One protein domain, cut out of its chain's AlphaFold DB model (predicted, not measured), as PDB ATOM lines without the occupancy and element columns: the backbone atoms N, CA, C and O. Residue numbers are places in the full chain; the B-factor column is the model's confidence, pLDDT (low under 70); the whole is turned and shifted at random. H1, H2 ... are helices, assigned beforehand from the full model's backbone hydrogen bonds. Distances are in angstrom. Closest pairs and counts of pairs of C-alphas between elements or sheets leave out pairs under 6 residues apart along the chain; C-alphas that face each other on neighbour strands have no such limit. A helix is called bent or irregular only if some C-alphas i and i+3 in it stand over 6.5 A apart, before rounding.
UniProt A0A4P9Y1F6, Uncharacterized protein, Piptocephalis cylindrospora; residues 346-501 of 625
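Overview. This is residues 346 to 501 of the 625 residues of an uncharacterized protein of Piptocephalis cylindrospora (UniProt A0A4P9Y1F6). Helices run back and forth as a bundle in two layers, H3, H5 and H7 in one and H4, H6 and H12 in the other, while the short helices H8 to H11 wind from H7 back to H12 at one end. Residues 348 to 361, of which 348 to 357 belong to H1, stick out as a free arm, and the bundle is loose at H3. The printed part has 156 residues with twelve named helices, H1 to H12 in order, and no named strand: all helix. It is compact, with a radius of gyration of the C-alphas of 16.6 A and spans of 48 by 42 by 30 A.

Arrangement. H1, residues 346 to 357, is close to but not clearly touching the hub H6, residues 432 to 448; their closest C-alphas, Asn 346 and Ala 447, are 7.0 A apart. H2, residues 362 to 366, is near H4, residues 395 to 408. H3, residues 372 to 388, only just touches H5, residues 414 to 426, with 3 pairs of C-alphas within 8 A and residues 379 to 383 alone; the closest are Ala 379 and Ala 416, 7.0 A. H4 touches H6, closest C-alphas Ser 396 and Glu 434, 5.9 A, at a shallow tilt of 25 degrees, the same way. H5 and H6, a hairpin, only just touch with 3 pairs, closest C-alphas Leu 424 and Ala 438, 6.2 A. H6 and H7, residues 450 to 461, form another hairpin, closest C-alphas Tyr 446 and Val 453, 5.7 A. H3 to H7 are an up and down bundle, each running against the one before. H8, residues 466 to 469, H9, residues 471 to 476, and H10, residues 478 to 483, are each close to but not clearly touching H7. H11, residues 486 to 489, and H12, residues 492 to 501, touch only at the corner, and only just, with 3 pairs. H12 touches H6, closest C-alphas Trp 493 and Ser 439, 6.2 A. Every O i to N i+4 pair is within hydrogen-bond range in H2, H4, H5, H7 and H12, but 1 of 8 in H1, with 2 of 9 O i to N i+3 pairs, 11 of 13 in H3, 12 of 13 in H6, and 1 of 2 in H9 and in H10; H8 and H11 are too short.

Along the chain. H1 begins at C-alpha 346, (15.165, 24.960, -48.445), and is only just irregular, C-alphas 349 and 352 being 6.8 A apart. H3 is 24.1 A long, H4 20.0 A and H6 24.8 A. H12 ends at C-alpha 501, (5.407, 32.167, -53.899).

Size, cuts and confidence. The C-alphas farthest apart, Leu 360 and Glu 467, are 48.8 A apart. The printed part has no cut and no long link. Mean pLDDT of the printed part is 70.0, and residues 346 to 392 are among those under 70.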
ATOM      1  N   ASN A 346      16.262  25.933 -48.381       43.75
ATOM      2  CA  ASN A 346      15.165  24.960 -48.445       43.75
ATOM      3  C   ASN A 346      15.619  23.506 -48.241       43.75
ATOM      4  O   ASN A 346      14.889  22.727 -47.638       43.75
ATOM      5  N   SER A 347      16.843  23.150 -48.647       42.81
ATOM      6  CA  SER A 347      17.402  21.795 -48.467       42.81
ATOM      7  C   SER A 347      18.218  21.613 -47.178       42.81
ATOM      8  O   SER A 347      18.478  20.485 -46.756       42.81
ATOM      9  N   ALA A 348      18.608  22.699 -46.497       39.69
ATOM     10  CA  ALA A 348      19.391  22.623 -45.257       39.69
ATOM     11  C   ALA A 348      18.616  21.998 -44.078       39.69
ATOM     12  O   ALA A 348      19.227  21.424 -43.175       39.69
ATOM     13  N   TRP A 349      17.278  22.048 -44.098       41.59
ATOM     14  CA  TRP A 349      16.434  21.388 -43.096       41.59
ATOM     15  C   TRP A 349      16.477  19.852 -43.190       41.59
ATOM     16  O   TRP A 349      16.248  19.177 -42.179       41.59
ATOM     17  N   ASP A 350      16.835  19.303 -44.357       45.34
ATOM     18  CA  ASP A 350      16.730  17.871 -44.643       45.34
ATOM     19  C   ASP A 350      17.897  17.032 -44.102       45.34
ATOM     20  O   ASP A 350      17.700  15.875 -43.737       45.34
ATOM     21  N   TYR A 351      19.108  17.580 -43.957       35.97
ATOM     22  CA  TYR A 351      20.281  16.729 -43.699       35.97
ATOM     23  C   TYR A 351      20.577  16.441 -42.218       35.97
ATOM     24  O   TYR A 351      21.004  15.334 -41.893       35.97
ATOM     25  N   ALA A 352      20.327  17.378 -41.297       35.12
ATOM     26  CA  ALA A 352      20.683  17.195 -39.879       35.12
ATOM     27  C   ALA A 352      19.518  16.700 -39.000       35.12
ATOM     28  O   ALA A 352      19.729  15.957 -38.041       35.12
ATOM     29  N   THR A 353      18.276  17.068 -39.331       41.50
ATOM     30  CA  THR A 353      17.102  16.797 -38.478       41.50
ATOM     31  C   THR A 353      16.388  15.491 -38.852       41.50
ATOM     32  O   THR A 353      15.866  14.796 -37.976       41.50
ATOM     33  N   TYR A 354      16.403  15.092 -40.131       38.91
ATOM     34  CA  TYR A 354      15.729  13.867 -40.584       38.91
ATOM     35  C   TYR A 354      16.492  12.584 -40.254       38.91
ATOM     36  O   TYR A 354      15.849  11.584 -39.933       38.91
ATOM     37  N   GLY A 355      17.830  12.605 -40.225       35.44
ATOM     38  CA  GLY A 355      18.628  11.451 -39.787       35.44
ATOM     39  C   GLY A 355      18.301  11.009 -38.351       35.44
ATOM     40  O   GLY A 355      18.248   9.814 -38.058       35.44
ATOM     41  N   ALA A 356      17.979  11.967 -37.475       37.66
ATOM     42  CA  ALA A 356      17.573  11.708 -36.093       37.66
ATOM     43  C   ALA A 356      16.094  11.283 -35.950       37.66
ATOM     44  O   ALA A 356      15.758  10.536 -35.034       37.66
ATOM     45  N   MET A 357      15.198  11.712 -36.852       37.84
ATOM     46  CA  MET A 357      13.778  11.319 -36.815       37.84
ATOM     47  C   MET A 357      13.490   9.970 -37.491       37.84
ATOM     48  O   MET A 357      12.539   9.284 -37.104       37.84
ATOM     49  N   PHE A 358      14.297   9.560 -38.475       34.62
ATOM     50  CA  PHE A 358      14.070   8.325 -39.235       34.62
ATOM     51  C   PHE A 358      14.371   7.045 -38.434       34.62
ATOM     52  O   PHE A 358      13.893   5.971 -38.788       34.62
ATOM     53  N   THR A 359      15.128   7.146 -37.337       44.66
ATOM     54  CA  THR A 359      15.589   5.991 -36.550       44.66
ATOM     55  C   THR A 359      14.694   5.632 -35.360       44.66
ATOM     56  O   THR A 359      14.790   4.508 -34.876       44.66
ATOM     57  N   LEU A 360      13.790   6.514 -34.902       38.91
ATOM     58  CA  LEU A 360      13.083   6.304 -33.621       38.91
ATOM     59  C   LEU A 360      11.544   6.236 -33.675       38.91
ATOM     60  O   LEU A 360      10.949   5.754 -32.715       38.91
ATOM     61  N   GLY A 361      10.869   6.639 -34.762       36.53
ATOM     62  CA  GLY A 361       9.388   6.660 -34.799       36.53
ATOM     63  C   GLY A 361       8.720   5.973 -35.996       36.53
ATOM     64  O   GLY A 361       7.648   5.380 -35.864       36.53
ATOM     65  N   THR A 362       9.343   6.017 -37.172       43.41
ATOM     66  CA  THR A 362       8.718   5.643 -38.454       43.41
ATOM     67  C   THR A 362       8.600   4.134 -38.668       43.41
ATOM     68  O   THR A 362       7.636   3.684 -39.287       43.41
ATOM     69  N   TRP A 363       9.509   3.328 -38.108       39.94
ATOM     70  CA  TRP A 363       9.509   1.873 -38.322       39.94
ATOM     71  C   TRP A 363       8.307   1.157 -37.679       39.94
ATOM     72  O   TRP A 363       7.795   0.194 -38.247       39.94
ATOM     73  N   SER A 364       7.776   1.666 -36.557       39.91
ATOM     74  CA  SER A 364       6.577   1.078 -35.925       39.91
ATOM     75  C   SER A 364       5.279   1.376 -36.694       39.91
ATOM     76  O   SER A 364       4.344   0.581 -36.661       39.91
ATOM     77  N   ILE A 365       5.241   2.482 -37.447       45.00
ATOM     78  CA  ILE A 365       4.091   2.897 -38.268       45.00
ATOM     79  C   ILE A 365       4.123   2.196 -39.639       45.00
ATOM     80  O   ILE A 365       3.078   1.852 -40.198       45.00
ATOM     81  N   LEU A 366       5.324   1.925 -40.161       37.59
ATOM     82  CA  LEU A 366       5.559   1.284 -41.460       37.59
ATOM     83  C   LEU A 366       5.048  -0.164 -41.542       37.59
ATOM     84  O   LEU A 366       4.612  -0.587 -42.613       37.59
ATOM     85  N   SER A 367       5.018  -0.908 -40.430       40.00
ATOM     86  CA  SER A 367       4.529  -2.298 -40.425       40.00
ATOM     87  C   SER A 367       3.008  -2.416 -40.626       40.00
ATOM     88  O   SER A 367       2.520  -3.465 -41.042       40.00
ATOM     89  N   SER A 368       2.245  -1.336 -40.409       38.38
ATOM     90  CA  SER A 368       0.777  -1.372 -40.421       38.38
ATOM     91  C   SER A 368       0.119  -0.981 -41.761       38.38
ATOM     92  O   SER A 368      -1.096  -1.153 -41.891       38.38
ATOM     93  N   VAL A 369       0.838  -0.431 -42.756       42.25
ATOM     94  CA  VAL A 369       0.211   0.307 -43.894       42.25
ATOM     95  C   VAL A 369       0.732  -0.097 -45.294       42.25
ATOM     96  O   VAL A 369       0.850   0.716 -46.212       42.25
ATOM     97  N   MET A 370       1.027  -1.376 -45.522       33.72
ATOM     98  CA  MET A 370       1.601  -1.841 -46.798       33.72
ATOM     99  C   MET A 370       0.541  -2.253 -47.849       33.72
ATOM    100  O   MET A 370       0.020  -3.362 -47.802       33.72
ATOM    101  N   SER A 371       0.218  -1.345 -48.787       41.41
ATOM    102  CA  SER A 371       0.135  -1.548 -50.261       41.41
ATOM    103  C   SER A 371      -0.293  -0.241 -50.968       41.41
ATOM    104  O   SER A 371      -1.112   0.511 -50.440       41.41
ATOM    105  N   THR A 372       0.242   0.053 -52.159       42.84
ATOM    106  CA  THR A 372       0.006   1.298 -52.934       42.84
ATOM    107  C   THR A 372      -1.466   1.517 -53.313       42.84
ATOM    108  O   THR A 372      -1.996   2.610 -53.133       42.84
ATOM    109  N   THR A 373      -2.196   0.459 -53.672       41.25
ATOM    110  CA  THR A 373      -3.647   0.507 -53.954       41.25
ATOM    111  C   THR A 373      -4.514   0.858 -52.737       41.25
ATOM    112  O   THR A 373      -5.616   1.386 -52.886       41.25
ATOM    113  N   ARG A 374      -4.040   0.621 -51.504       52.06
ATOM    114  CA  ARG A 374      -4.732   1.073 -50.282       52.06
ATOM    115  C   ARG A 374      -4.509   2.562 -49.990       52.06
ATOM    116  O   ARG A 374      -5.300   3.136 -49.241       52.06
ATOM    117  N   ARG A 375      -3.477   3.194 -50.565       55.12
ATOM    118  CA  ARG A 375      -3.097   4.595 -50.300       55.12
ATOM    119  C   ARG A 375      -3.918   5.585 -51.125       55.12
ATOM    120  O   ARG A 375      -4.510   6.489 -50.538       55.12
ATOM    121  N   GLU A 376      -4.095   5.336 -52.422       51.25
ATOM    122  CA  GLU A 376      -5.005   6.102 -53.299       51.25
ATOM    123  C   GLU A 376      -6.455   6.045 -52.786       51.25
ATOM    124  O   GLU A 376      -7.153   7.056 -52.659       51.25
ATOM    125  N   ALA A 377      -6.887   4.854 -52.354       54.34
ATOM    126  CA  ALA A 377      -8.184   4.664 -51.717       54.34
ATOM    127  C   ALA A 377      -8.319   5.451 -50.401       54.34
ATOM    128  O   ALA A 377      -9.431   5.851 -50.056       54.34
ATOM    129  N   LYS A 378      -7.224   5.694 -49.665       63.00
ATOM    130  CA  LYS A 378      -7.220   6.463 -48.410       63.00
ATOM    131  C   LYS A 378      -7.297   7.969 -48.663       63.00
ATOM    132  O   LYS A 378      -8.089   8.615 -47.987       63.00
ATOM    133  N   ALA A 379      -6.584   8.506 -49.655       54.16
ATOM    134  CA  ALA A 379      -6.696   9.914 -50.058       54.16
ATOM    135  C   ALA A 379      -8.107  10.236 -50.585       54.16
ATOM    136  O   ALA A 379      -8.778  11.141 -50.085       54.16
ATOM    137  N   SER A 380      -8.626   9.397 -51.488       60.41
ATOM    138  CA  SER A 380     -10.009   9.485 -51.976       60.41
ATOM    139  C   SER A 380     -11.051   9.311 -50.864       60.41
ATOM    140  O   SER A 380     -12.095   9.966 -50.881       60.41
ATOM    141  N   ARG A 381     -10.809   8.431 -49.879       66.44
ATOM    142  CA  ARG A 381     -11.678   8.297 -48.697       66.44
ATOM    143  C   ARG A 381     -11.601   9.522 -47.803       66.44
ATOM    144  O   ARG A 381     -12.650   9.960 -47.368       66.44
ATOM    145  N   MET A 382     -10.424  10.090 -47.573       61.44
ATOM    146  CA  MET A 382     -10.245  11.297 -46.766       61.44
ATOM    147  C   MET A 382     -10.975  12.487 -47.392       61.44
ATOM    148  O   MET A 382     -11.726  13.164 -46.701       61.44
ATOM    149  N   GLN A 383     -10.873  12.670 -48.713       61.69
ATOM    150  CA  GLN A 383     -11.622  13.696 -49.443       61.69
ATOM    151  C   GLN A 383     -13.142  13.471 -49.356       61.69
ATOM    152  O   GLN A 383     -13.909  14.410 -49.145       61.69
ATOM    153  N   ARG A 384     -13.603  12.218 -49.469       67.75
ATOM    154  CA  ARG A 384     -15.023  11.876 -49.277       67.75
ATOM    155  C   ARG A 384     -15.472  12.044 -47.827       67.75
ATOM    156  O   ARG A 384     -16.602  12.463 -47.627       67.75
ATOM    157  N   SER A 385     -14.630  11.740 -46.844       63.66
ATOM    158  CA  SER A 385     -14.901  11.945 -45.418       63.66
ATOM    159  C   SER A 385     -15.002  13.432 -45.103       63.66
ATOM    160  O   SER A 385     -15.974  13.840 -44.487       63.66
ATOM    161  N   LEU A 386     -14.097  14.259 -45.625       59.28
ATOM    162  CA  LEU A 386     -14.179  15.719 -45.542       59.28
ATOM    163  C   LEU A 386     -15.465  16.271 -46.179       59.28
ATOM    164  O   LEU A 386     -16.078  17.174 -45.626       59.28
ATOM    165  N   ARG A 387     -15.917  15.700 -47.306       61.81
ATOM    166  CA  ARG A 387     -17.146  16.139 -47.997       61.81
ATOM    167  C   ARG A 387     -18.456  15.565 -47.437       61.81
ATOM    168  O   ARG A 387     -19.504  16.147 -47.683       61.81
ATOM    169  N   ARG A 388     -18.438  14.401 -46.772       59.22
ATOM    170  CA  ARG A 388     -19.651  13.664 -46.336       59.22
ATOM    171  C   ARG A 388     -19.833  13.593 -44.824       59.22
ATOM    172  O   ARG A 388     -20.878  13.132 -44.375       59.22
ATOM    173  N   SER A 389     -18.829  13.971 -44.041       42.97
ATOM    174  CA  SER A 389     -18.918  13.898 -42.589       42.97
ATOM    175  C   SER A 389     -19.852  14.985 -42.066       42.97
ATOM    176  O   SER A 389     -19.523  16.165 -42.097       42.97
ATOM    177  N   THR A 390     -21.020  14.580 -41.569       42.84
ATOM    178  CA  THR A 390     -21.924  15.438 -40.788       42.84
ATOM    179  C   THR A 390     -21.399  15.691 -39.372       42.84
ATOM    180  O   THR A 390     -21.859  16.610 -38.700       42.84
ATOM    181  N   THR A 391     -20.415  14.908 -38.916       49.78
ATOM    182  CA  THR A 391     -19.662  15.156 -37.681       49.78
ATOM    183  C   THR A 391     -18.400  15.973 -37.983       49.78
ATOM    184  O   THR A 391     -17.702  15.660 -38.946       49.78
ATOM    185  N   PRO A 392     -18.046  17.001 -37.200       62.00
ATOM    186  CA  PRO A 392     -16.838  17.784 -37.446       62.00
ATOM    187  C   PRO A 392     -15.596  16.908 -37.226       62.00
ATOM    188  O   PRO A 392     -15.243  16.583 -36.094       62.00
ATOM    189  N   ILE A 393     -14.940  16.486 -38.311       72.81
ATOM    190  CA  ILE A 393     -13.586  15.931 -38.219       72.81
ATOM    191  C   ILE A 393     -12.691  17.098 -37.803       72.81
ATOM    192  O   ILE A 393     -12.695  18.130 -38.472       72.81
ATOM    193  N   SER A 394     -11.952  16.955 -36.698       80.88
ATOM    194  CA  SER A 394     -11.032  18.014 -36.265       80.88
ATOM    195  C   SER A 394      -9.994  18.286 -37.359       80.88
ATOM    196  O   SER A 394      -9.405  17.353 -37.915       80.88
ATOM    197  N   ILE A 395      -9.772  19.563 -37.675       76.69
ATOM    198  CA  ILE A 395      -8.799  20.007 -38.684       76.69
ATOM    199  C   ILE A 395      -7.409  19.464 -38.328       76.69
ATOM    200  O   ILE A 395      -6.726  18.895 -39.177       76.69
ATOM    201  N   SER A 396      -7.060  19.494 -37.044       76.31
ATOM    202  CA  SER A 396      -5.877  18.849 -36.471       76.31
ATOM    203  C   SER A 396      -5.691  17.379 -36.883       76.31
ATOM    204  O   SER A 396      -4.585  16.985 -37.255       76.31
ATOM    205  N   GLN A 397      -6.743  16.550 -36.879       82.56
ATOM    206  CA  GLN A 397      -6.635  15.138 -37.273       82.56
ATOM    207  C   GLN A 397      -6.375  14.978 -38.775       82.56
ATOM    208  O   GLN A 397      -5.621  14.089 -39.177       82.56
ATOM    209  N   VAL A 398      -6.968  15.843 -39.600       80.19
ATOM    210  CA  VAL A 398      -6.743  15.868 -41.053       80.19
ATOM    211  C   VAL A 398      -5.312  16.308 -41.356       80.19
ATOM    212  O   VAL A 398      -4.624  15.645 -42.128       80.19
ATOM    213  N   LEU A 399      -4.831  17.359 -40.690       75.81
ATOM    214  CA  LEU A 399      -3.464  17.857 -40.834       75.81
ATOM    215  C   LEU A 399      -2.424  16.831 -40.371       75.81
ATOM    216  O   LEU A 399      -1.441  16.625 -41.070       75.81
ATOM    217  N   CYS A 400      -2.664  16.112 -39.269       78.69
ATOM    218  CA  CYS A 400      -1.770  15.036 -38.823       78.69
ATOM    219  C   CYS A 400      -1.729  13.863 -39.815       78.69
ATOM    220  O   CYS A 400      -0.672  13.286 -40.070       78.69
ATOM    221  N   GLN A 401      -2.878  13.492 -40.393       81.81
ATOM    222  CA  GLN A 401      -2.926  12.450 -41.421       81.81
ATOM    223  C   GLN A 401      -2.201  12.886 -42.695       81.81
ATOM    224  O   GLN A 401      -1.498  12.075 -43.294       81.81
ATOM    225  N   LEU A 402      -2.344  14.154 -43.078       72.56
ATOM    226  CA  LEU A 402      -1.660  14.743 -44.224       72.56
ATOM    227  C   LEU A 402      -0.157  14.850 -44.000       72.56
ATOM    228  O   LEU A 402       0.590  14.456 -44.884       72.56
ATOM    229  N   GLU A 403       0.296  15.277 -42.824       74.25
ATOM    230  CA  GLU A 403       1.720  15.287 -42.483       74.25
ATOM    231  C   GLU A 403       2.310  13.875 -42.583       74.25
ATOM    232  O   GLU A 403       3.374  13.680 -43.169       74.25
ATOM    233  N   GLY A 404       1.587  12.866 -42.087       80.12
ATOM    234  CA  GLY A 404       1.976  11.467 -42.244       80.12
ATOM    235  C   GLY A 404       2.044  11.016 -43.706       80.12
ATOM    236  O   GLY A 404       2.938  10.254 -44.056       80.12
ATOM    237  N   ILE A 405       1.137  11.484 -44.569       75.88
ATOM    238  CA  ILE A 405       1.135  11.159 -46.004       75.88
ATOM    239  C   ILE A 405       2.296  11.858 -46.723       75.88
ATOM    240  O   ILE A 405       3.040  11.194 -47.436       75.88
ATOM    241  N   ILE A 406       2.490  13.157 -46.483       70.94
ATOM    242  CA  ILE A 406       3.549  13.971 -47.097       70.94
ATOM    243  C   ILE A 406       4.933  13.414 -46.743       70.94
ATOM    244  O   ILE A 406       5.799  13.320 -47.606       70.94
ATOM    245  N   ARG A 407       5.125  12.966 -45.494       70.94
ATOM    246  CA  ARG A 407       6.370  12.316 -45.051       70.94
ATOM    247  C   ARG A 407       6.640  10.968 -45.730       70.94
ATOM    248  O   ARG A 407       7.785  10.526 -45.735       70.94
ATOM    249  N   LEU A 408       5.608  10.278 -46.219       70.88
ATOM    250  CA  LEU A 408       5.729   8.933 -46.792       70.88
ATOM    251  C   LEU A 408       5.868   8.946 -48.316       70.88
ATOM    252  O   LEU A 408       6.544   8.072 -48.855       70.88
ATOM    253  N   GLU A 409       5.231   9.896 -49.002       67.06
ATOM    254  CA  GLU A 409       5.282  10.022 -50.459       67.06
ATOM    255  C   GLU A 409       5.048  11.494 -50.856       67.06
ATOM    256  O   GLU A 409       3.927  11.990 -50.731       67.06
ATOM    257  N   PRO A 410       6.082  12.213 -51.336       58.56
ATOM    258  CA  PRO A 410       5.956  13.617 -51.727       58.56
ATOM    259  C   PRO A 410       5.153  13.831 -53.021       58.56
ATOM    260  O   PRO A 410       4.815  14.967 -53.350       58.56
ATOM    261  N   THR A 411       4.805  12.755 -53.735       61.78
ATOM    262  CA  THR A 411       3.869  12.749 -54.869       61.78
ATOM    263  C   THR A 411       2.430  12.762 -54.354       61.78
ATOM    264  O   THR A 411       1.655  11.820 -54.538       61.78
ATOM    265  N   VAL A 412       2.075  13.808 -53.618       61.59
ATOM    266  CA  VAL A 412       0.704  14.008 -53.159       61.59
ATOM    267  C   VAL A 412      -0.127  14.474 -54.353       61.59
ATOM    268  O   VAL A 412       0.209  15.461 -55.000       61.59
ATOM    269  N   GLU A 413      -1.212  13.759 -54.666       63.88
ATOM    270  CA  GLU A 413      -2.110  14.126 -55.767       63.88
ATOM    271  C   GLU A 413      -2.556  15.596 -55.662       63.88
ATOM    272  O   GLU A 413      -2.928  16.067 -54.583       63.88
ATOM    273  N   LYS A 414      -2.633  16.288 -56.808       63.59
ATOM    274  CA  LYS A 414      -3.179  17.654 -56.972       63.59
ATOM    275  C   LYS A 414      -4.468  17.891 -56.171       63.59
ATOM    276  O   LYS A 414      -4.672  18.963 -55.610       63.59
ATOM    277  N   ASN A 415      -5.313  16.867 -56.052       69.44
ATOM    278  CA  ASN A 415      -6.562  16.904 -55.289       69.44
ATOM    279  C   ASN A 415      -6.354  17.031 -53.774       69.44
ATOM    280  O   ASN A 415      -7.118  17.726 -53.102       69.44
ATOM    281  N   ALA A 416      -5.349  16.356 -53.219       71.69
ATOM    282  CA  ALA A 416      -5.004  16.459 -51.809       71.69
ATOM    283  C   ALA A 416      -4.346  17.808 -51.517       71.69
ATOM    284  O   ALA A 416      -4.704  18.418 -50.517       71.69
ATOM    285  N   LEU A 417      -3.508  18.323 -52.424       69.81
ATOM    286  CA  LEU A 417      -2.969  19.681 -52.344       69.81
ATOM    287  C   LEU A 417      -4.083  20.738 -52.355       69.81
ATOM    288  O   LEU A 417      -4.127  21.596 -51.482       69.81
ATOM    289  N   GLN A 418      -5.022  20.636 -53.297       72.44
ATOM    290  CA  GLN A 418      -6.161  21.546 -53.405       72.44
ATOM    291  C   GLN A 418      -7.063  21.472 -52.170       72.44
ATOM    292  O   GLN A 418      -7.495  22.496 -51.653       72.44
ATOM    293  N   THR A 419      -7.300  20.265 -51.649       76.56
ATOM    294  CA  THR A 419      -8.056  20.075 -50.405       76.56
ATOM    295  C   THR A 419      -7.312  20.696 -49.222       76.56
ATOM    296  O   THR A 419      -7.922  21.418 -48.443       76.56
ATOM    297  N   LEU A 420      -6.001  20.474 -49.117       73.25
ATOM    298  CA  LEU A 420      -5.151  21.014 -48.060       73.25
ATOM    299  C   LEU A 420      -5.195  22.539 -48.103       73.25
ATOM    300  O   LEU A 420      -5.648  23.136 -47.142       73.25
ATOM    301  N   LEU A 421      -4.867  23.153 -49.238       72.56
ATOM    302  CA  LEU A 421      -4.893  24.601 -49.447       72.56
ATOM    303  C   LEU A 421      -6.279  25.222 -49.221       72.56
ATOM    304  O   LEU A 421      -6.369  26.245 -48.553       72.56
ATOM    305  N   SER A 422      -7.361  24.592 -49.695       76.19
ATOM    306  CA  SER A 422      -8.729  25.072 -49.429       76.19
ATOM    307  C   SER A 422      -9.085  25.028 -47.941       76.19
ATOM    308  O   SER A 422      -9.763  25.921 -47.440       76.19
ATOM    309  N   ILE A 423      -8.575  24.025 -47.212       73.38
ATOM    310  CA  ILE A 423      -8.681  23.978 -45.757       73.38
ATOM    311  C   ILE A 423      -7.845  25.122 -45.188       73.38
ATOM    312  O   ILE A 423      -8.420  25.965 -44.520       73.38
ATOM    313  N   LEU A 424      -6.551  25.228 -45.513       69.00
ATOM    314  CA  LEU A 424      -5.637  26.221 -44.928       69.00
ATOM    315  C   LEU A 424      -6.130  27.658 -45.091       69.00
ATOM    316  O   LEU A 424      -6.069  28.440 -44.146       69.00
ATOM    317  N   LEU A 425      -6.626  27.992 -46.279       69.31
ATOM    318  CA  LEU A 425      -7.082  29.335 -46.623       69.31
ATOM    319  C   LEU A 425      -8.496  29.614 -46.094       69.31
ATOM    320  O   LEU A 425      -8.833  30.763 -45.827       69.31
ATOM    321  N   GLY A 426      -9.289  28.566 -45.846       69.88
ATOM    322  CA  GLY A 426     -10.567  28.657 -45.146       69.88
ATOM    323  C   GLY A 426     -10.444  28.788 -43.622       69.88
ATOM    324  O   GLY A 426     -11.414  29.195 -42.977       69.88
ATOM    325  N   VAL A 427      -9.282  28.481 -43.019       62.31
ATOM    326  CA  VAL A 427      -9.088  28.549 -41.557       62.31
ATOM    327  C   VAL A 427      -8.519  29.875 -41.049       62.31
ATOM    328  O   VAL A 427      -7.571  29.928 -40.262       62.31
ATOM    329  N   GLU A 428      -9.181  30.986 -41.374       62.91
ATOM    330  CA  GLU A 428      -8.934  32.255 -40.664       62.91
ATOM    331  C   GLU A 428      -9.101  32.093 -39.135       62.91
ATOM    332  O   GLU A 428      -8.396  32.731 -38.351       62.91
ATOM    333  N   ARG A 429      -9.973  31.165 -38.706       66.12
ATOM    334  CA  ARG A 429     -10.310  30.882 -37.299       66.12
ATOM    335  C   ARG A 429      -9.584  29.680 -36.669       66.12
ATOM    336  O   ARG A 429      -9.957  29.289 -35.568       66.12
ATOM    337  N   SER A 430      -8.584  29.091 -37.333       77.12
ATOM    338  CA  SER A 430      -7.822  27.951 -36.778       77.12
ATOM    339  C   SER A 430      -7.031  28.371 -35.549       77.12
ATOM    340  O   SER A 430      -6.516  29.495 -35.498       77.12
ATOM    341  N   GLU A 431      -6.808  27.415 -34.652       84.69
ATOM    342  CA  GLU A 431      -5.749  27.511 -33.650       84.69
ATOM    343  C   GLU A 431      -4.362  27.632 -34.317       84.69
ATOM    344  O   GLU A 431      -4.113  27.107 -35.405       84.69
ATOM    345  N   ASP A 432      -3.420  28.309 -33.656       83.56
ATOM    346  CA  ASP A 432      -2.062  28.530 -34.183       83.56
ATOM    347  C   ASP A 432      -1.296  27.226 -34.468       83.56
ATOM    348  O   ASP A 432      -0.402  27.184 -35.317       83.56
ATOM    349  N   THR A 433      -1.648  26.142 -33.778       82.06
ATOM    350  CA  THR A 433      -1.120  24.789 -33.994       82.06
ATOM    351  C   THR A 433      -1.442  24.274 -35.395       82.06
ATOM    352  O   THR A 433      -0.555  23.777 -36.091       82.06
ATOM    353  N   GLU A 434      -2.679  24.457 -35.847       83.81
ATOM    354  CA  GLU A 434      -3.150  24.030 -37.165       83.81
ATOM    355  C   GLU A 434      -2.496  24.863 -38.271       83.81
ATOM    356  O   GLU A 434      -1.999  24.308 -39.249       83.81
ATOM    357  N   LYS A 435      -2.359  26.177 -38.055       83.69
ATOM    358  CA  LYS A 435      -1.632  27.096 -38.950       83.69
ATOM    359  C   LYS A 435      -0.149  26.730 -39.110       83.69
ATOM    360  O   LYS A 435       0.422  26.851 -40.193       83.69
ATOM    361  N   ARG A 436       0.497  26.235 -38.048       84.25
ATOM    362  CA  ARG A 436       1.890  25.754 -38.111       84.25
ATOM    363  C   ARG A 436       2.019  24.441 -38.877       84.25
ATOM    364  O   ARG A 436       2.952  24.293 -39.663       84.25
ATOM    365  N   LEU A 437       1.111  23.491 -38.655       83.12
ATOM    366  CA  LEU A 437       1.102  22.216 -39.385       83.12
ATOM    367  C   LEU A 437       0.828  22.431 -40.877       83.12
ATOM    368  O   LEU A 437       1.496  21.841 -41.720       83.12
ATOM    369  N   ALA A 438      -0.096  23.335 -41.184       83.44
ATOM    370  CA  ALA A 438      -0.411  23.811 -42.519       83.44
ATOM    371  C   ALA A 438       0.815  24.339 -43.276       83.44
ATOM    372  O   ALA A 438       1.120  23.873 -44.372       83.44
ATOM    373  N   SER A 439       1.553  25.266 -42.660       86.12
ATOM    374  CA  SER A 439       2.777  25.832 -43.233       86.12
ATOM    375  C   SER A 439       3.854  24.767 -43.465       86.12
ATOM    376  O   SER A 439       4.442  24.717 -44.543       86.12
ATOM    377  N   LYS A 440       4.061  23.848 -42.511       86.19
ATOM    378  CA  LYS A 440       5.011  22.734 -42.674       86.19
ATOM    379  C   LYS A 440       4.629  21.796 -43.815       86.19
ATOM    380  O   LYS A 440       5.491  21.396 -44.590       86.19
ATOM    381  N   ALA A 441       3.346  21.449 -43.914       85.31
ATOM    382  CA  ALA A 441       2.831  20.619 -44.993       85.31
ATOM    383  C   ALA A 441       3.036  21.297 -46.353       85.31
ATOM    384  O   ALA A 441       3.504  20.654 -47.288       85.31
ATOM    385  N   TRP A 442       2.745  22.598 -46.443       90.19
ATOM    386  CA  TRP A 442       2.963  23.378 -47.658       90.19
ATOM    387  C   TRP A 442       4.436  23.413 -48.066       90.19
ATOM    388  O   TRP A 442       4.743  23.119 -49.213       90.19
ATOM    389  N   LEU A 443       5.352  23.694 -47.133       89.19
ATOM    390  CA  LEU A 443       6.792  23.740 -47.412       89.19
ATOM    391  C   LEU A 443       7.343  22.384 -47.865       89.19
ATOM    392  O   LEU A 443       8.134  22.321 -48.800       89.19
ATOM    393  N   ALA A 444       6.892  21.290 -47.247       86.69
ATOM    394  CA  ALA A 444       7.292  19.945 -47.653       86.69
ATOM    395  C   ALA A 444       6.797  19.589 -49.068       86.69
ATOM    396  O   ALA A 444       7.503  18.926 -49.823       86.69
ATOM    397  N   LEU A 445       5.605  20.062 -49.449       86.62
ATOM    398  CA  LEU A 445       5.084  19.930 -50.811       86.62
ATOM    399  C   LEU A 445       5.830  20.844 -51.791       86.62
ATOM    400  O   LEU A 445       6.146  20.439 -52.906       86.62
ATOM    401  N   TYR A 446       6.138  22.073 -51.382       90.12
ATOM    402  CA  TYR A 446       6.895  23.027 -52.187       90.12
ATOM    403  C   TYR A 446       8.300  22.502 -52.509       90.12
ATOM    404  O   TYR A 446       8.750  22.623 -53.644       90.12
ATOM    405  N   ALA A 447       8.962  21.840 -51.556       87.44
ATOM    406  CA  ALA A 447      10.259  21.206 -51.778       87.44
ATOM    407  C   ALA A 447      10.210  20.072 -52.823       87.44
ATOM    408  O   ALA A 447      11.199  19.828 -53.517       87.44
ATOM    409  N   SER A 448       9.072  19.382 -52.966       85.94
ATOM    410  CA  SER A 448       8.935  18.292 -53.937       85.94
ATOM    411  C   SER A 448       8.501  18.753 -55.326       85.94
ATOM    412  O   SER A 448       9.013  18.240 -56.323       85.94
ATOM    413  N   GLN A 449       7.560  19.697 -55.400       88.12
ATOM    414  CA  GLN A 449       6.931  20.152 -56.642       88.12
ATOM    415  C   GLN A 449       6.641  21.667 -56.602       88.12
ATOM    416  O   GLN A 449       5.474  22.070 -56.578       88.12
ATOM    417  N   PRO A 450       7.666  22.537 -56.623       89.31
ATOM    418  CA  PRO A 450       7.480  23.964 -56.356       89.31
ATOM    419  C   PRO A 450       6.519  24.630 -57.345       89.31
ATOM    420  O   PRO A 450       5.611  25.334 -56.923       89.31
ATOM    421  N   ASP A 451       6.632  24.340 -58.645       87.31
ATOM    422  CA  ASP A 451       5.781  24.951 -59.678       87.31
ATOM    423  C   ASP A 451       4.298  24.559 -59.534       87.31
ATOM    424  O   ASP A 451       3.416  25.414 -59.458       87.31
ATOM    425  N   SER A 452       4.011  23.260 -59.392       87.00
ATOM    426  CA  SER A 452       2.641  22.755 -59.203       87.00
ATOM    427  C   SER A 452       2.003  23.306 -57.926       87.00
ATOM    428  O   SER A 452       0.831  23.707 -57.921       87.00
ATOM    429  N   VAL A 453       2.788  23.369 -56.844       89.75
ATOM    430  CA  VAL A 453       2.336  23.880 -55.551       89.75
ATOM    431  C   VAL A 453       2.088  25.376 -55.613       89.75
ATOM    432  O   VAL A 453       1.033  25.816 -55.160       89.75
ATOM    433  N   VAL A 454       2.988  26.152 -56.217       91.06
ATOM    434  CA  VAL A 454       2.831  27.600 -56.396       91.06
ATOM    435  C   VAL A 454       1.603  27.908 -57.243       91.06
ATOM    436  O   VAL A 454       0.742  28.657 -56.786       91.06
ATOM    437  N   ARG A 455       1.447  27.277 -58.415       86.94
ATOM    438  CA  ARG A 455       0.281  27.493 -59.290       86.94
ATOM    439  C   ARG A 455      -1.030  27.133 -58.605       86.94
ATOM    440  O   ARG A 455      -1.994  27.885 -58.690       86.94
ATOM    441  N   SER A 456      -1.071  26.008 -57.895       87.00
ATOM    442  CA  SER A 456      -2.276  25.596 -57.166       87.00
ATOM    443  C   SER A 456      -2.567  26.512 -55.977       87.00
ATOM    444  O   SER A 456      -3.727  26.802 -55.701       87.00
ATOM    445  N   SER A 457      -1.530  26.990 -55.286       89.69
ATOM    446  CA  SER A 457      -1.672  27.945 -54.181       89.69
ATOM    447  C   SER A 457      -2.213  29.267 -54.686       89.69
ATOM    448  O   SER A 457      -3.191  29.756 -54.138       89.69
ATOM    449  N   LEU A 458      -1.647  29.789 -55.773       88.69
ATOM    450  CA  LEU A 458      -2.146  30.980 -56.447       88.69
ATOM    451  C   LEU A 458      -3.587  30.784 -56.894       88.69
ATOM    452  O   LEU A 458      -4.426  31.583 -56.521       88.69
ATOM    453  N   PHE A 459      -3.915  29.691 -57.582       86.62
ATOM    454  CA  PHE A 459      -5.283  29.421 -58.029       86.62
ATOM    455  C   PHE A 459      -6.315  29.510 -56.893       86.62
ATOM    456  O   PHE A 459      -7.403  30.044 -57.095       86.62
ATOM    457  N   ILE A 460      -5.970  29.021 -55.700       86.38
ATOM    458  CA  ILE A 460      -6.877  29.016 -54.544       86.38
ATOM    459  C   ILE A 460      -6.865  30.366 -53.817       86.38
ATOM    460  O   ILE A 460      -7.914  30.857 -53.420       86.38
ATOM    461  N   LEU A 461      -5.703  31.007 -53.677       85.88
ATOM    462  CA  LEU A 461      -5.590  32.365 -53.125       85.88
ATOM    463  C   LEU A 461      -6.340  33.402 -53.977       85.88
ATOM    464  O   LEU A 461      -6.818  34.409 -53.461       85.88
ATOM    465  N   CYS A 462      -6.441  33.125 -55.272       83.69
ATOM    466  CA  CYS A 462      -7.083  33.934 -56.297       83.69
ATOM    467  C   CYS A 462      -8.553  33.559 -56.544       83.69
ATOM    468  O   CYS A 462      -9.170  34.109 -57.462       83.69
ATOM    469  N   GLU A 463      -9.110  32.602 -55.791       77.62
ATOM    470  CA  GLU A 463     -10.451  32.056 -56.010       77.62
ATOM    471  C   GLU A 463     -11.505  33.170 -55.860       77.62
ATOM    472  O   GLU A 463     -11.878  33.579 -54.763       77.62
ATOM    473  N   GLY A 464     -11.938  33.724 -57.000       69.94
ATOM    474  CA  GLY A 464     -12.818  34.895 -57.071       69.94
ATOM    475  C   GLY A 464     -12.487  35.870 -58.203       69.94
ATOM    476  O   GLY A 464     -13.365  36.630 -58.605       69.94
ATOM    477  N   ASN A 465     -11.275  35.821 -58.766       76.06
ATOM    478  CA  ASN A 465     -10.912  36.653 -59.909       76.06
ATOM    479  C   ASN A 465     -10.556  35.786 -61.144       76.06
ATOM    480  O   ASN A 465      -9.497  35.151 -61.189       76.06
ATOM    481  N   PRO A 466     -11.459  35.714 -62.146       73.50
ATOM    482  CA  PRO A 466     -11.311  34.841 -63.312       73.50
ATOM    483  C   PRO A 466     -10.149  35.234 -64.232       73.50
ATOM    484  O   PRO A 466      -9.680  34.390 -64.991       73.50
ATOM    485  N   GLU A 467      -9.644  36.468 -64.149       70.75
ATOM    486  CA  GLU A 467      -8.495  36.925 -64.946       70.75
ATOM    487  C   GLU A 467      -7.196  36.192 -64.563       70.75
ATOM    488  O   GLU A 467      -6.272  36.083 -65.367       70.75
ATOM    489  N   ILE A 468      -7.150  35.614 -63.359       67.62
ATOM    490  CA  ILE A 468      -5.956  34.982 -62.776       67.62
ATOM    491  C   ILE A 468      -5.827  33.509 -63.152       67.62
ATOM    492  O   ILE A 468      -4.778  32.894 -62.980       67.62
ATOM    493  N   GLN A 469      -6.900  32.905 -63.661       67.75
ATOM    494  CA  GLN A 469      -6.880  31.487 -64.014       67.75
ATOM    495  C   GLN A 469      -6.070  31.207 -65.286       67.75
ATOM    496  O   GLN A 469      -5.779  30.047 -65.577       67.75
ATOM    497  N   GLN A 470      -5.681  32.248 -66.029       76.69
ATOM    498  CA  GLN A 470      -4.730  32.122 -67.126       76.69
ATOM    499  C   GLN A 470      -3.319  32.037 -66.531       76.69
ATOM    500  O   GLN A 470      -2.754  33.044 -66.119       76.69
ATOM    501  N   SER A 471      -2.774  30.818 -66.461       63.97
ATOM    502  CA  SER A 471      -1.492  30.474 -65.817       63.97
ATOM    503  C   SER A 471      -0.324  31.374 -66.205       63.97
ATOM    504  O   SER A 471       0.577  31.606 -65.399       63.97
ATOM    505  N   ASP A 472      -0.348  31.883 -67.430       74.81
ATOM    506  CA  ASP A 472       0.801  32.555 -68.013       74.81
ATOM    507  C   ASP A 472       0.914  33.996 -67.509       74.81
ATOM    508  O   ASP A 472       2.024  34.495 -67.351       74.81
ATOM    509  N   SER A 473      -0.206  34.651 -67.171       75.94
ATOM    510  CA  SER A 473      -0.214  36.055 -66.734       75.94
ATOM    511  C   SER A 473       0.545  36.272 -65.422       75.94
ATOM    512  O   SER A 473       1.185  37.307 -65.245       75.94
ATOM    513  N   ILE A 474       0.553  35.271 -64.535       79.62
ATOM    514  CA  ILE A 474       1.215  35.373 -63.228       79.62
ATOM    515  C   ILE A 474       2.742  35.363 -63.371       79.62
ATOM    516  O   ILE A 474       3.439  36.026 -62.607       79.62
ATOM    517  N   LEU A 475       3.279  34.648 -64.365       77.88
ATOM    518  CA  LEU A 475       4.717  34.666 -64.648       77.88
ATOM    519  C   LEU A 475       5.170  36.004 -65.248       77.88
ATOM    520  O   LEU A 475       6.338  36.366 -65.103       77.88
ATOM    521  N   TRP A 476       4.262  36.733 -65.903       77.81
ATOM    522  CA  TRP A 476       4.535  38.042 -66.504       77.81
ATOM    523  C   TRP A 476       4.505  39.184 -65.495       77.81
ATOM    524  O   TRP A 476       5.310  40.108 -65.604       77.81
ATOM    525  N   ASP A 477       3.614  39.107 -64.509       82.19
ATOM    526  CA  ASP A 477       3.501  40.104 -63.452       82.19
ATOM    527  C   ASP A 477       3.653  39.460 -62.062       82.19
ATOM    528  O   ASP A 477       2.664  39.064 -61.441       82.19
ATOM    529  N   PRO A 478       4.881  39.365 -61.517       82.31
ATOM    530  CA  PRO A 478       5.098  38.836 -60.172       82.31
ATOM    531  C   PRO A 478       4.412  39.666 -59.079       82.31
ATOM    532  O   PRO A 478       4.138  39.141 -57.998       82.31
ATOM    533  N   LEU A 479       4.103  40.947 -59.333       83.88
ATOM    534  CA  LEU A 479       3.402  41.799 -58.368       83.88
ATOM    535  C   LEU A 479       1.940  41.388 -58.209       83.88
ATOM    536  O   LEU A 479       1.292  41.791 -57.244       83.88
ATOM    537  N   TYR A 480       1.436  40.521 -59.083       85.38
ATOM    538  CA  TYR A 480       0.106  39.956 -58.960       85.38
ATOM    539  C   TYR A 480      -0.102  39.232 -57.619       85.38
ATOM    540  O   TYR A 480      -1.168  39.332 -57.012       85.38
ATOM    541  N   VAL A 481       0.942  38.586 -57.088       88.81
ATOM    542  CA  VAL A 481       0.925  37.942 -55.759       88.81
ATOM    543  C   VAL A 481       0.650  38.959 -54.639       88.81
ATOM    544  O   VAL A 481       0.095  38.611 -53.600       88.81
ATOM    545  N   LEU A 482       0.995  40.233 -54.844       85.75
ATOM    546  CA  LEU A 482       0.745  41.306 -53.879       85.75
ATOM    547  C   LEU A 482      -0.677  41.879 -53.966       85.75
ATOM    548  O   LEU A 482      -1.117  42.549 -53.036       85.75
ATOM    549  N   SER A 483      -1.402  41.592 -55.049       87.06
ATOM    550  CA  SER A 483      -2.794  42.016 -55.261       87.06
ATOM    551  C   SER A 483      -3.820  41.060 -54.639       87.06
ATOM    552  O   SER A 483      -5.025  41.237 -54.819       87.06
ATOM    553  N   LEU A 484      -3.355  40.031 -53.927       88.31
ATOM    554  CA  LEU A 484      -4.206  39.089 -53.208       88.31
ATOM    555  C   LEU A 484      -4.958  39.768 -52.055       88.31
ATOM    556  O   LEU A 484      -4.655  40.891 -51.651       88.31
ATOM    557  N   ASP A 485      -5.948  39.068 -51.498       87.69
ATOM    558  CA  ASP A 485      -6.750  39.584 -50.389       87.69
ATOM    559  C   ASP A 485      -5.865  40.058 -49.218       87.69
ATOM    560  O   ASP A 485      -5.045  39.310 -48.674       87.69
ATOM    561  N   THR A 486      -6.072  41.312 -48.797       88.81
ATOM    562  CA  THR A 486      -5.348  41.963 -47.693       88.81
ATOM    563  C   THR A 486      -5.348  41.154 -46.388       88.81
ATOM    564  O   THR A 486      -4.431  41.291 -45.574       88.81
ATOM    565  N   ARG A 487      -6.336  40.270 -46.186       86.50
ATOM    566  CA  ARG A 487      -6.428  39.379 -45.019       86.50
ATOM    567  C   ARG A 487      -5.256  38.401 -44.927       86.50
ATOM    568  O   ARG A 487      -4.809  38.100 -43.819       86.50
ATOM    569  N   PHE A 488      -4.686  37.965 -46.053       86.69
ATOM    570  CA  PHE A 488      -3.521  37.074 -46.042       86.69
ATOM    571  C   PHE A 488      -2.272  37.750 -45.468       86.69
ATOM    572  O   PHE A 488      -1.489  37.103 -44.774       86.69
ATOM    573  N   PHE A 489      -2.126  39.063 -45.656       86.69
ATOM    574  CA  PHE A 489      -1.012  39.837 -45.099       86.69
ATOM    575  C   PHE A 489      -1.112  40.015 -43.582       86.69
ATOM    576  O   PHE A 489      -0.105  40.250 -42.919       86.69
ATOM    577  N   GLN A 490      -2.313  39.869 -43.013       88.12
ATOM    578  CA  GLN A 490      -2.524  39.899 -41.564       88.12
ATOM    579  C   GLN A 490      -2.217  38.550 -40.901       88.12
ATOM    580  O   GLN A 490      -2.132  38.474 -39.675       88.12
ATOM    581  N   CYS A 491      -2.045  37.478 -41.681       86.31
ATOM    582  CA  CYS A 491      -1.820  36.136 -41.169       86.31
ATOM    583  C   CYS A 491      -0.349  35.716 -41.362       86.31
ATOM    584  O   CYS A 491       0.047  35.427 -42.490       86.31
ATOM    585  N   PRO A 492       0.477  35.617 -40.295       87.44
ATOM    586  CA  PRO A 492       1.927  35.430 -40.436       87.44
ATOM    587  C   PRO A 492       2.353  34.207 -41.261       87.44
ATOM    588  O   PRO A 492       3.312  34.277 -42.023       87.44
ATOM    589  N   TRP A 493       1.641  33.083 -41.136       87.50
ATOM    590  CA  TRP A 493       1.961  31.876 -41.905       87.50
ATOM    591  C   TRP A 493       1.567  32.011 -43.381       87.50
ATOM    592  O   TRP A 493       2.309  31.552 -44.246       87.50
ATOM    593  N   ALA A 494       0.432  32.659 -43.676       87.81
ATOM    594  CA  ALA A 494      -0.003  32.893 -45.049       87.81
ATOM    595  C   ALA A 494       0.952  33.876 -45.729       87.81
ATOM    596  O   ALA A 494       1.392  33.612 -46.839       87.81
ATOM    597  N   LEU A 495       1.365  34.934 -45.025       89.06
ATOM    598  CA  LEU A 495       2.399  35.853 -45.488       89.06
ATOM    599  C   LEU A 495       3.712  35.123 -45.808       89.06
ATOM    600  O   LEU A 495       4.300  35.376 -46.850       89.06
ATOM    601  N   SER A 496       4.149  34.180 -44.964       89.69
ATOM    602  CA  SER A 496       5.337  33.366 -45.257       89.69
ATOM    603  C   SER A 496       5.183  32.572 -46.558       89.69
ATOM    604  O   SER A 496       6.100  32.569 -47.370       89.69
ATOM    605  N   VAL A 497       4.029  31.935 -46.781       90.38
ATOM    606  CA  VAL A 497       3.739  31.206 -48.028       90.38
ATOM    607  C   VAL A 497       3.699  32.156 -49.229       90.38
ATOM    608  O   VAL A 497       4.253  31.843 -50.278       90.38
ATOM    609  N   LEU A 498       3.097  33.338 -49.077       91.31
ATOM    610  CA  LEU A 498       3.054  34.361 -50.121       91.31
ATOM    611  C   LEU A 498       4.442  34.870 -50.500       91.31
ATOM    612  O   LEU A 498       4.688  35.101 -51.678       91.31
ATOM    613  N   LEU A 499       5.347  35.025 -49.536       89.00
ATOM    614  CA  LEU A 499       6.722  35.442 -49.803       89.00
ATOM    615  C   LEU A 499       7.514  34.361 -50.550       89.00
ATOM    616  O   LEU A 499       8.255  34.700 -51.468       89.00
ATOM    617  N   GLU A 500       7.314  33.078 -50.232       92.38
ATOM    618  CA  GLU A 500       7.915  31.965 -50.988       92.38
ATOM    619  C   GLU A 500       7.364  31.887 -52.420       92.38
ATOM    620  O   GLU A 500       8.116  31.721 -53.383       92.38
ATOM    621  N   ILE A 501       6.049  32.072 -52.582       91.81
ATOM    622  CA  ILE A 501       5.407  32.167 -53.899       91.81
ATOM    623  C   ILE A 501       5.967  33.360 -54.675       91.81
ATOM    624  O   ILE A 501       6.380  33.204 -55.820       91.81
TER     625      ILE A 501